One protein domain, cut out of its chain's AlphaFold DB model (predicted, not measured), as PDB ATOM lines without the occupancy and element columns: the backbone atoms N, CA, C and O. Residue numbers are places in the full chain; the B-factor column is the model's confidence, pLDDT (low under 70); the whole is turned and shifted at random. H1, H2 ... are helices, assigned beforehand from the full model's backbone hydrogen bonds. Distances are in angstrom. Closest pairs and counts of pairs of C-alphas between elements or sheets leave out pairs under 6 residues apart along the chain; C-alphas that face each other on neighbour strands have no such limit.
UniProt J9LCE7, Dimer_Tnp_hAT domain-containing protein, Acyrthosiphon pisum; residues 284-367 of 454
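This is residues 284 to 367 of the 454 residues of the protein "Dimer_Tnp_hAT domain-containing protein" of Acyrthosiphon pisum (UniProt J9LCE7). One long helix, H2, makes a beam along the longest axis, with H3 and H4 set crosswise to it next to each other and running opposite ways, H4 beside its first half and H3 beside its second. H1 folds in at the first end of H2, at a steep slant to it. The printed part has 84 residues with four named helices, in the order H1, H2, H3, H4, and no named strand; the class is all helix. It is compact, with a radius of gyration of the C-alphas of 12.9 A, and elongated, spanning 39 by 25 by 22 A.

H2, residues 308 to 328, touches H3, residues 337 to 347, with its residues 318 to 325 alone. The closest C-alphas, of Ile 322 and Phe 344, are 7.0 A apart, and the lines are about perpendicular at 84 degrees. H2 touches H4, residues 355 to 366, through residues 310 to 315 of H2 and 356 to 357 of H4 alone. Their closest C-alphas, of Leu 311 and Glu 356, are 5.5 A apart; at 72 degrees they are only just about perpendicular. H3 and H4 are close but not clearly touching, with the closest C-alphas, of Ser 338 and Phe 365, 7.1 A apart, at a shallow tilt of 32 degrees, opposite ways. H1, residues 289 to 300, is close to H2 but not clearly touching: the closest C-alphas, of Ile 296 and Asp 308, are 7.6 A apart, at a steep tilt of 56 degrees, opposite ways. H1 and H4 are near each other; H1 and H3 are apart. Every O i to N i+4 pair is within hydrogen-bond range in H2, H3 and H4, and 7 of 8 are in H1.

H2 is 29.8 A long, from C-alpha 308 at (8.938, -40.501, 52.146) to C-alpha 328. H1 is 16.6 A long and begins at (0.118, -45.494, 54.569). H3 is 15.9 A long, and H4, 16.4 A, ends at (-0.261, -38.924, 32.410).

The two C-alphas farthest apart, of Asp 301 and Ser 330, are 39.1 A apart. The printed part has no cut, and its three links are short. The mean pLDDT of the printed part is 92.2, and no printed residue is under 70.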
ATOM      1  N   LEU A 284     -11.932 -43.304  46.949       86.00
ATOM      2  CA  LEU A 284     -13.157 -44.051  47.267       86.00
ATOM      3  C   LEU A 284     -13.099 -44.706  48.650       86.00
ATOM      4  O   LEU A 284     -14.137 -44.926  49.264       86.00
ATOM      5  N   GLU A 285     -11.893 -44.994  49.132       86.75
ATOM      6  CA  GLU A 285     -11.626 -45.681  50.393       86.75
ATOM      7  C   GLU A 285     -10.661 -44.854  51.251       86.75
ATOM      8  O   GLU A 285     -10.092 -43.853  50.799       86.75
ATOM      9  N   LEU A 286     -10.509 -45.243  52.519       88.62
ATOM     10  CA  LEU A 286      -9.530 -44.628  53.409       88.62
ATOM     11  C   LEU A 286      -8.120 -44.979  52.938       88.62
ATOM     12  O   LEU A 286      -7.822 -46.137  52.683       88.62
ATOM     13  N   ILE A 287      -7.250 -43.975  52.859       94.50
ATOM     14  CA  ILE A 287      -5.876 -44.165  52.390       94.50
ATOM     15  C   ILE A 287      -5.033 -44.713  53.542       94.50
ATOM     16  O   ILE A 287      -4.782 -43.980  54.511       94.50
ATOM     17  N   ALA A 288      -4.577 -45.962  53.449       94.00
ATOM     18  CA  ALA A 288      -3.578 -46.485  54.369       94.00
ATOM     19  C   ALA A 288      -2.181 -46.017  53.937       94.00
ATOM     20  O   ALA A 288      -1.929 -45.765  52.764       94.00
ATOM     21  N   TRP A 289      -1.267 -45.851  54.897       95.31
ATOM     22  CA  TRP A 289       0.118 -45.494  54.569       95.31
ATOM     23  C   TRP A 289       0.803 -46.601  53.759       95.31
ATOM     24  O   TRP A 289       1.494 -46.300  52.797       95.31
ATOM     25  N   HIS A 290       0.509 -47.862  54.083       94.50
ATOM     26  CA  HIS A 290       1.030 -49.023  53.369       94.50
ATOM     27  C   HIS A 290       0.759 -48.981  51.853       94.50
ATOM     28  O   HIS A 290       1.660 -49.245  51.064       94.50
ATOM     29  N   ASP A 291      -0.432 -48.539  51.433       93.62
ATOM     30  CA  ASP A 291      -0.770 -48.391  50.007       93.62
ATOM     31  C   ASP A 291       0.131 -47.347  49.308       93.62
ATOM     32  O   ASP A 291       0.458 -47.448  48.123       93.62
ATOM     33  N   VAL A 292       0.548 -46.314  50.049       96.75
ATOM     34  CA  VAL A 292       1.446 -45.261  49.555       96.75
ATOM     35  C   VAL A 292       2.896 -45.747  49.532       96.75
ATOM     36  O   VAL A 292       3.612 -45.425  48.589       96.75
ATOM     37  N   GLU A 293       3.321 -46.571  50.495       96.31
ATOM     38  CA  GLU A 293       4.653 -47.202  50.497       96.31
ATOM     39  C   GLU A 293       4.889 -48.024  49.225       96.31
ATOM     40  O   GLU A 293       5.927 -47.881  48.577       96.31
ATOM     41  N   GLU A 294       3.904 -48.822  48.805       95.81
ATOM     42  CA  GLU A 294       3.994 -49.579  47.552       95.81
ATOM     43  C   GLU A 294       4.137 -48.664  46.326       95.81
ATOM     44  O   GLU A 294       4.876 -48.977  45.390       95.81
ATOM     45  N   THR A 295       3.483 -47.495  46.341       97.06
ATOM     46  CA  THR A 295       3.632 -46.482  45.284       97.06
ATOM     47  C   THR A 295       5.051 -45.918  45.241       97.06
ATOM     48  O   THR A 295       5.593 -45.711  44.155       97.06
ATOM     49  N   ILE A 296       5.662 -45.667  46.403       96.81
ATOM     50  CA  ILE A 296       7.033 -45.146  46.501       96.81
ATOM     51  C   ILE A 296       8.019 -46.145  45.897       96.81
ATOM     52  O   ILE A 296       8.848 -45.759  45.073       96.81
ATOM     53  N   ILE A 297       7.893 -47.427  46.253       95.56
ATOM     54  CA  ILE A 297       8.736 -48.502  45.712       95.56
ATOM     55  C   ILE A 297       8.576 -48.573  44.190       95.56
ATOM     56  O   ILE A 297       9.563 -48.494  43.459       95.56
ATOM     57  N   TYR A 298       7.330 -48.618  43.710       94.94
ATOM     58  CA  TYR A 298       7.022 -48.672  42.283       94.94
ATOM     59  C   TYR A 298       7.622 -47.494  41.497       94.94
ATOM     60  O   TYR A 298       8.136 -47.670  40.393       94.94
ATOM     61  N   LEU A 299       7.546 -46.274  42.037       94.44
ATOM     62  CA  LEU A 299       8.070 -45.075  41.379       94.44
ATOM     63  C   LEU A 299       9.599 -44.991  41.436       94.44
ATOM     64  O   LEU A 299      10.209 -44.515  40.474       94.44
ATOM     65  N   SER A 300      10.222 -45.507  42.498       94.25
ATOM     66  CA  SER A 300      11.681 -45.605  42.596       94.25
ATOM     67  C   SER A 300      12.258 -46.457  41.459       94.25
ATOM     68  O   SER A 300      13.200 -46.023  40.794       94.25
ATOM     69  N   ASP A 301      11.612 -47.586  41.136       92.25
ATOM     70  CA  ASP A 301      11.974 -48.454  40.000       92.25
ATOM     71  C   ASP A 301      11.845 -47.754  38.631       92.25
ATOM     72  O   ASP A 301      12.412 -48.198  37.632       92.25
ATOM     73  N   LYS A 302      11.104 -46.641  38.569       87.62
ATOM     74  CA  LYS A 302      10.934 -45.781  37.385       87.62
ATOM     75  C   LYS A 302      11.807 -44.524  37.438       87.62
ATOM     76  O   LYS A 302      11.547 -43.569  36.709       87.62
ATOM     77  N   ASN A 303      12.834 -44.505  38.292       91.19
ATOM     78  CA  ASN A 303      13.727 -43.365  38.529       91.19
ATOM     79  C   ASN A 303      13.014 -42.095  39.036       91.19
ATOM     80  O   ASN A 303      13.528 -40.985  38.885       91.19
ATOM     81  N   ILE A 304      11.846 -42.237  39.670       92.19
ATOM     82  CA  ILE A 304      11.117 -41.133  40.301       92.19
ATOM     83  C   ILE A 304      11.320 -41.236  41.809       92.19
ATOM     84  O   ILE A 304      10.667 -42.015  42.496       92.19
ATOM     85  N   GLN A 305      12.248 -40.429  42.318       94.62
ATOM     86  CA  GLN A 305      12.579 -40.398  43.739       94.62
ATOM     87  C   GLN A 305      11.598 -39.509  44.513       94.62
ATOM     88  O   GLN A 305      11.366 -38.341  44.159       94.62
ATOM     89  N   LEU A 306      11.038 -40.082  45.577       95.69
ATOM     90  CA  LEU A 306      10.130 -39.421  46.506       95.69
ATOM     91  C   LEU A 306      10.783 -39.308  47.881       95.69
ATOM     92  O   LEU A 306      11.457 -40.235  48.325       95.69
ATOM     93  N   ASP A 307      10.563 -38.177  48.541       96.75
ATOM     94  CA  ASP A 307      10.889 -38.009  49.959       96.75
ATOM     95  C   ASP A 307       9.735 -38.593  50.785       96.75
ATOM     96  O   ASP A 307       8.636 -38.037  50.802       96.75
ATOM     97  N   ASP A 308       9.957 -39.752  51.405       95.50
ATOM     98  CA  ASP A 308       8.938 -40.501  52.146       95.50
ATOM     99  C   ASP A 308       8.436 -39.751  53.388       95.50
ATOM    100  O   ASP A 308       7.237 -39.732  53.668       95.50
ATOM    101  N   SER A 309       9.343 -39.075  54.086       95.88
ATOM    102  CA  SER A 309       9.071 -38.307  55.296       95.88
ATOM    103  C   SER A 309       8.219 -37.084  54.966       95.88
ATOM    104  O   SER A 309       7.171 -36.867  55.576       95.88
ATOM    105  N   LEU A 310       8.600 -36.333  53.927       97.12
ATOM    106  CA  LEU A 310       7.801 -35.213  53.436       97.12
ATOM    107  C   LEU A 310       6.452 -35.683  52.875       97.12
ATOM    108  O   LEU A 310       5.423 -35.053  53.121       97.12
ATOM    109  N   LEU A 311       6.427 -36.793  52.135       97.50
ATOM    110  CA  LEU A 311       5.196 -37.357  51.587       97.50
ATOM    111  C   LEU A 311       4.221 -37.785  52.691       97.50
ATOM    112  O   LEU A 311       3.017 -37.576  52.540       97.50
ATOM    113  N   PHE A 312       4.708 -38.332  53.808       97.06
ATOM    114  CA  PHE A 312       3.876 -38.681  54.960       97.06
ATOM    115  C   PHE A 312       3.166 -37.451  55.549       97.06
ATOM    116  O   PHE A 312       1.945 -37.465  55.776       97.06
ATOM    117  N   ASP A 313       3.904 -36.356  55.732       96.62
ATOM    118  CA  ASP A 313       3.359 -35.090  56.226       96.62
ATOM    119  C   ASP A 313       2.347 -34.492  55.235       96.62
ATOM    120  O   ASP A 313       1.236 -34.097  55.617       96.62
ATOM    121  N   GLN A 314       2.678 -34.502  53.940       97.06
ATOM    122  CA  GLN A 314       1.784 -34.059  52.866       97.06
ATOM    123  C   GLN A 314       0.509 -34.897  52.796       97.06
ATOM    124  O   GLN A 314      -0.579 -34.347  52.628       97.06
ATOM    125  N   LEU A 315       0.607 -36.216  52.967       96.75
ATOM    126  CA  LEU A 315      -0.541 -37.115  52.976       96.75
ATOM    127  C   LEU A 315      -1.451 -36.846  54.180       96.75
ATOM    128  O   LEU A 315      -2.678 -36.879  54.055       96.75
ATOM    129  N   THR A 316      -0.869 -36.544  55.341       95.25
ATOM    130  CA  THR A 316      -1.621 -36.168  56.546       95.25
ATOM    131  C   THR A 316      -2.392 -34.867  56.325       95.25
ATOM    132  O   THR A 316      -3.595 -34.795  56.601       95.25
ATOM    133  N   TYR A 317      -1.734 -33.856  55.750       95.19
ATOM    134  CA  TYR A 317      -2.380 -32.607  55.349       95.19
ATOM    135  C   TYR A 317      -3.492 -32.841  54.315       95.19
ATOM    136  O   TYR A 317      -4.616 -32.353  54.475       95.19
ATOM    137  N   PHE A 318      -3.205 -33.637  53.284       96.06
ATOM    138  CA  PHE A 318      -4.136 -34.000  52.222       96.06
ATOM    139  C   PHE A 318      -5.408 -34.648  52.767       96.06
ATOM    140  O   PHE A 318      -6.507 -34.199  52.444       96.06
ATOM    141  N   LYS A 319      -5.281 -35.654  53.644       94.69
ATOM    142  CA  LYS A 319      -6.419 -36.351  54.264       94.69
ATOM    143  C   LYS A 319      -7.361 -35.382  54.974       94.69
ATOM    144  O   LYS A 319      -8.571 -35.439  54.759       94.69
ATOM    145  N   LYS A 320      -6.811 -34.448  55.760       93.12
ATOM    146  CA  LYS A 320      -7.601 -33.399  56.420       93.12
ATOM    147  C   LYS A 320      -8.299 -32.505  55.393       93.12
ATOM    148  O   LYS A 320      -9.494 -32.244  55.513       93.12
ATOM    149  N   LYS A 321      -7.566 -32.052  54.371       93.81
ATOM    150  CA  LYS A 321      -8.093 -31.092  53.399       93.81
ATOM    151  C   LYS A 321      -9.177 -31.682  52.501       93.81
ATOM    152  O   LYS A 321     -10.148 -31.001  52.184       93.81
ATOM    153  N   ILE A 322      -9.044 -32.949  52.122       92.69
ATOM    154  CA  ILE A 322     -10.058 -33.670  51.350       92.69
ATOM    155  C   ILE A 322     -11.372 -33.773  52.120       92.69
ATOM    156  O   ILE A 322     -12.431 -33.627  51.516       92.69
ATOM    157  N   GLU A 323     -11.330 -33.969  53.437       91.56
ATOM    158  CA  GLU A 323     -12.549 -34.026  54.244       91.56
ATOM    159  C   GLU A 323     -13.275 -32.669  54.295       91.56
ATOM    160  O   GLU A 323     -14.499 -32.603  54.202       91.56
ATOM    161  N   GLU A 324     -12.533 -31.558  54.320       92.56
ATOM    162  CA  GLU A 324     -13.107 -30.211  54.175       92.56
ATOM    163  C   GLU A 324     -13.725 -29.991  52.777       92.56
ATOM    164  O   GLU A 324     -14.800 -29.400  52.642       92.56
ATOM    165  N   LEU A 325     -13.068 -30.484  51.720       91.56
ATOM    166  CA  LEU A 325     -13.543 -30.358  50.336       91.56
ATOM    167  C   LEU A 325     -14.801 -31.195  50.072       91.56
ATOM    168  O   LEU A 325     -15.738 -30.702  49.446       91.56
ATOM    169  N   LYS A 326     -14.865 -32.420  50.605       91.19
ATOM    170  CA  LYS A 326     -16.054 -33.284  50.538       91.19
ATOM    171  C   LYS A 326     -17.300 -32.590  51.078       91.19
ATOM    172  O   LYS A 326     -18.362 -32.691  50.478       91.19
ATOM    173  N   ASN A 327     -17.154 -31.882  52.196       89.38
ATOM    174  CA  ASN A 327     -18.264 -31.205  52.865       89.38
ATOM    175  C   ASN A 327     -18.671 -29.884  52.193       89.38
ATOM    176  O   ASN A 327     -19.795 -29.425  52.379       89.38
ATOM    177  N   SER A 328     -17.777 -29.261  51.421       90.06
ATOM    178  CA  SER A 328     -18.033 -27.967  50.769       90.06
ATOM    179  C   SER A 328     -18.487 -28.082  49.311       90.06
ATOM    180  O   SER A 328     -19.122 -27.160  48.801       90.06
ATOM    181  N   ILE A 329     -18.201 -29.196  48.636       90.06
ATOM    182  CA  ILE A 329     -18.511 -29.401  47.216       90.06
ATOM    183  C   ILE A 329     -19.718 -30.340  47.076       90.06
ATOM    184  O   ILE A 329     -19.614 -31.545  47.293       90.06
ATOM    185  N   SER A 330     -20.864 -29.794  46.655       85.81
ATOM    186  CA  SER A 330     -22.148 -30.516  46.593       85.81
ATOM    187  C   SER A 330     -22.152 -31.745  45.677       85.81
ATOM    188  O   SER A 330     -22.926 -32.671  45.897       85.81
ATOM    189  N   ASP A 331     -21.311 -31.767  44.642       88.00
ATOM    190  CA  ASP A 331     -21.211 -32.854  43.665       88.00
ATOM    191  C   ASP A 331     -19.923 -33.684  43.820       88.00
ATOM    192  O   ASP A 331     -19.539 -34.404  42.904       88.00
ATOM    193  N   TRP A 332     -19.249 -33.635  44.977       88.25
ATOM    194  CA  TRP A 332     -17.956 -34.306  45.184       88.25
ATOM    195  C   TRP A 332     -17.948 -35.787  44.770       88.25
ATOM    196  O   TRP A 332     -17.010 -36.261  44.127       88.25
ATOM    197  N   ASN A 333     -19.007 -36.524  45.112       85.50
ATOM    198  CA  ASN A 333     -19.096 -37.961  44.851       85.50
ATOM    199  C   ASN A 333     -19.269 -38.311  43.366       85.50
ATOM    200  O   ASN A 333     -18.927 -39.424  42.979       85.50
ATOM    201  N   SER A 334     -19.765 -37.390  42.533       83.88
ATOM    202  CA  SER A 334     -19.894 -37.618  41.088       83.88
ATOM    203  C   SER A 334     -18.623 -37.257  40.311       83.88
ATOM    204  O   SER A 334     -18.491 -37.652  39.149       83.88
ATOM    205  N   LYS A 335     -17.680 -36.544  40.943       85.31
ATOM    206  CA  LYS A 335     -16.391 -36.181  40.343       85.31
ATOM    207  C   LYS A 335     -15.461 -37.383  40.235       85.31
ATOM    208  O   LYS A 335     -15.358 -38.214  41.142       85.31
ATOM    209  N   ILE A 336     -14.722 -37.418  39.135       83.69
ATOM    210  CA  ILE A 336     -13.640 -38.384  38.912       83.69
ATOM    211  C   ILE A 336     -12.405 -38.028  39.753       83.69
ATOM    212  O   ILE A 336     -12.282 -36.902  40.246       83.69
ATOM    213  N   ALA A 337     -11.471 -38.966  39.907       88.94
ATOM    214  CA  ALA A 337     -10.278 -38.785  40.727       88.94
ATOM    215  C   ALA A 337      -9.476 -37.558  40.280       88.94
ATOM    216  O   ALA A 337      -9.170 -36.698  41.101       88.94
ATOM    217  N   SER A 338      -9.213 -37.412  38.979       88.81
ATOM    218  CA  SER A 338      -8.428 -36.283  38.458       88.81
ATOM    219  C   SER A 338      -9.034 -34.915  38.805       88.81
ATOM    220  O   SER A 338      -8.300 -33.987  39.136       88.81
ATOM    221  N   GLU A 339     -10.363 -34.788  38.817       89.44
ATOM    222  CA  GLU A 339     -11.061 -33.560  39.222       89.44
ATOM    223  C   GLU A 339     -10.943 -33.311  40.732       89.44
ATOM    224  O   GLU A 339     -10.709 -32.180  41.158       89.44
ATOM    225  N   LYS A 340     -11.036 -34.362  41.556       92.06
ATOM    226  CA  LYS A 340     -10.832 -34.266  43.012       92.06
ATOM    227  C   LYS A 340      -9.410 -33.815  43.357       92.06
ATOM    228  O   LYS A 340      -9.231 -32.921  44.185       92.06
ATOM    229  N   TRP A 341      -8.406 -34.376  42.684       93.81
ATOM    230  CA  TRP A 341      -7.006 -33.972  42.837       93.81
ATOM    231  C   TRP A 341      -6.761 -32.540  42.351       93.81
ATOM    232  O   TRP A 341      -6.066 -31.785  43.025       93.81
ATOM    233  N   GLN A 342      -7.386 -32.117  41.246       92.25
ATOM    234  CA  GLN A 342      -7.338 -30.719  40.801       92.25
ATOM    235  C   GLN A 342      -7.906 -29.759  41.848       92.25
ATOM    236  O   GLN A 342      -7.307 -28.713  42.094       92.25
ATOM    237  N   HIS A 343      -9.018 -30.113  42.501       93.25
ATOM    238  CA  HIS A 343      -9.546 -29.312  43.605       93.25
ATOM    239  C   HIS A 343      -8.549 -29.210  44.760       93.25
ATOM    240  O   HIS A 343      -8.309 -28.103  45.237       93.25
ATOM    241  N   PHE A 344      -7.918 -30.316  45.166       94.75
ATOM    242  CA  PHE A 344      -6.865 -30.274  46.182       94.75
ATOM    243  C   PHE A 344      -5.702 -29.346  45.787       94.75
ATOM    244  O   PHE A 344      -5.390 -28.427  46.538       94.75
ATOM    245  N   PHE A 345      -5.122 -29.509  44.593       94.50
ATOM    246  CA  PHE A 345      -4.003 -28.672  44.137       94.50
ATOM    247  C   PHE A 345      -4.381 -27.196  43.954       94.50
ATOM    248  O   PHE A 345      -3.533 -26.319  44.063       94.50
ATOM    249  N   SER A 346      -5.660 -26.896  43.707       91.06
ATOM    250  CA  SER A 346      -6.136 -25.509  43.636       91.06
ATOM    251  C   SER A 346      -6.152 -24.798  44.993       91.06
ATOM    252  O   SER A 346      -6.129 -23.569  45.031       91.06
ATOM    253  N   VAL A 347      -6.180 -25.552  46.100       91.00
ATOM    254  CA  VAL A 347      -6.215 -25.008  47.468       91.00
ATOM    255  C   VAL A 347      -4.902 -25.189  48.236       91.00
ATOM    256  O   VAL A 347      -4.685 -24.473  49.213       91.00
ATOM    257  N   SER A 348      -4.020 -26.104  47.816       89.38
ATOM    258  CA  SER A 348      -2.669 -26.273  48.369       89.38
ATOM    259  C   SER A 348      -1.663 -25.382  47.633       89.38
ATOM    260  O   SER A 348      -1.053 -25.755  46.639       89.38
ATOM    261  N   ILE A 349      -1.501 -24.153  48.124       86.31
ATOM    262  CA  ILE A 349      -0.688 -23.126  47.452       86.31
ATOM    263  C   ILE A 349       0.812 -23.325  47.726       86.31
ATOM    264  O   ILE A 349       1.645 -22.997  46.883       86.31
ATOM    265  N   HIS A 350       1.168 -23.862  48.896       90.06
ATOM    266  CA  HIS A 350       2.565 -24.034  49.295       90.06
ATOM    267  C   HIS A 350       3.111 -25.374  48.803       90.06
ATOM    268  O   HIS A 350       2.451 -26.404  48.943       90.06
ATOM    269  N   VAL A 351       4.319 -25.360  48.238       87.69
ATOM    270  CA  VAL A 351       4.963 -26.531  47.619       87.69
ATOM    271  C   VAL A 351       5.138 -27.659  48.635       87.69
ATOM    272  O   VAL A 351       4.862 -28.816  48.333       87.69
ATOM    273  N   GLU A 352       5.485 -27.314  49.870       90.12
ATOM    274  CA  GLU A 352       5.689 -28.237  50.986       90.12
ATOM    275  C   GLU A 352       4.419 -29.021  51.344       90.12
ATOM    276  O   GLU A 352       4.509 -30.072  51.967       90.12
ATOM    277  N   GLN A 353       3.238 -28.546  50.932       90.31
ATOM    278  CA  GLN A 353       1.954 -29.205  51.187       90.31
ATOM    279  C   GLN A 353       1.610 -30.287  50.159       90.31
ATOM    280  O   GLN A 353       0.678 -31.058  50.396       90.31
ATOM    281  N   HIS A 354       2.273 -30.311  48.997       93.31
ATOM    282  CA  HIS A 354       1.803 -31.131  47.879       93.31
ATOM    283  C   HIS A 354       2.867 -31.586  46.871       93.31
ATOM    284  O   HIS A 354       2.494 -32.246  45.904       93.31
ATOM    285  N   SER A 355       4.149 -31.245  47.028       96.25
ATOM    286  CA  SER A 355       5.193 -31.526  46.029       96.25
ATOM    287  C   SER A 355       5.341 -33.006  45.676       96.25
ATOM    288  O   SER A 355       5.400 -33.346  44.495       96.25
ATOM    289  N   GLU A 356       5.364 -33.892  46.669       97.38
ATOM    290  CA  GLU A 356       5.546 -35.330  46.468       97.38
ATOM    291  C   GLU A 356       4.254 -35.955  45.941       97.38
ATOM    292  O   GLU A 356       4.271 -36.690  44.953       97.38
ATOM    293  N   LEU A 357       3.105 -35.551  46.493       97.06
ATOM    294  CA  LEU A 357       1.788 -35.927  45.967       97.06
ATOM    295  C   LEU A 357       1.601 -35.496  44.502       97.06
ATOM    296  O   LEU A 357       0.971 -36.208  43.718       97.06
ATOM    297  N   LEU A 358       2.151 -34.343  44.114       94.94
ATOM    298  CA  LEU A 358       2.090 -33.835  42.748       94.94
ATOM    299  C   LEU A 358       2.913 -34.691  41.790       94.94
ATOM    300  O   LEU A 358       2.424 -34.963  40.697       94.94
ATOM    301  N   LYS A 359       4.106 -35.158  42.184       94.75
ATOM    302  CA  LYS A 359       4.901 -36.097  41.370       94.75
ATOM    303  C   LYS A 359       4.108 -37.377  41.088       94.75
ATOM    304  O   LYS A 359       4.015 -37.797  39.935       94.75
ATOM    305  N   ILE A 360       3.466 -37.943  42.116       96.00
ATOM    306  CA  ILE A 360       2.622 -39.141  41.981       96.00
ATOM    307  C   ILE A 360       1.435 -38.860  41.043       96.00
ATOM    308  O   ILE A 360       1.194 -39.610  40.095       96.00
ATOM    309  N   ALA A 361       0.718 -37.753  41.260       94.00
ATOM    310  CA  ALA A 361      -0.427 -37.365  40.436       94.00
ATOM    311  C   ALA A 361      -0.039 -37.121  38.971       94.00
ATOM    312  O   ALA A 361      -0.748 -37.552  38.063       94.00
ATOM    313  N   GLN A 362       1.094 -36.459  38.727       89.81
ATOM    314  CA  GLN A 362       1.621 -36.229  37.383       89.81
ATOM    315  C   GLN A 362       1.940 -37.540  36.674       89.81
ATOM    316  O   GLN A 362       1.602 -37.671  35.501       89.81
ATOM    317  N   TYR A 363       2.538 -38.502  37.379       91.44
ATOM    318  CA  TYR A 363       2.829 -39.814  36.819       91.44
ATOM    319  C   TYR A 363       1.542 -40.552  36.433       91.44
ATOM    320  O   TYR A 363       1.334 -40.862  35.261       91.44
ATOM    321  N   VAL A 364       0.636 -40.786  37.388       89.69
ATOM    322  CA  VAL A 364      -0.524 -41.659  37.146       89.69
ATOM    323  C   VAL A 364      -1.537 -41.048  36.176       89.69
ATOM    324  O   VAL A 364      -2.088 -41.756  35.334       89.69
ATOM    325  N   PHE A 365      -1.769 -39.730  36.235       86.75
ATOM    326  CA  PHE A 365      -2.729 -39.063  35.348       86.75
ATOM    327  C   PHE A 365      -2.154 -38.747  33.962       86.75
ATOM    328  O   PHE A 365      -2.911 -38.357  33.071       86.75
ATOM    329  N   ALA A 366      -0.847 -38.933  33.748       83.81
ATOM    330  CA  ALA A 366      -0.261 -38.924  32.410       83.81
ATOM    331  C   ALA A 366      -0.510 -40.237  31.649       83.81
ATOM    332  O   ALA A 366      -0.411 -40.248  30.420       83.81
ATOM    333  N   ILE A 367      -0.863 -41.322  32.347       81.19
ATOM    334  CA  ILE A 367      -1.109 -42.630  31.738       81.19
ATOM    335  C   ILE A 367      -2.513 -42.642  31.118       81.19
ATOM    336  O   ILE A 367      -3.510 -42.503  31.835       81.19
TER     337      ILE A 367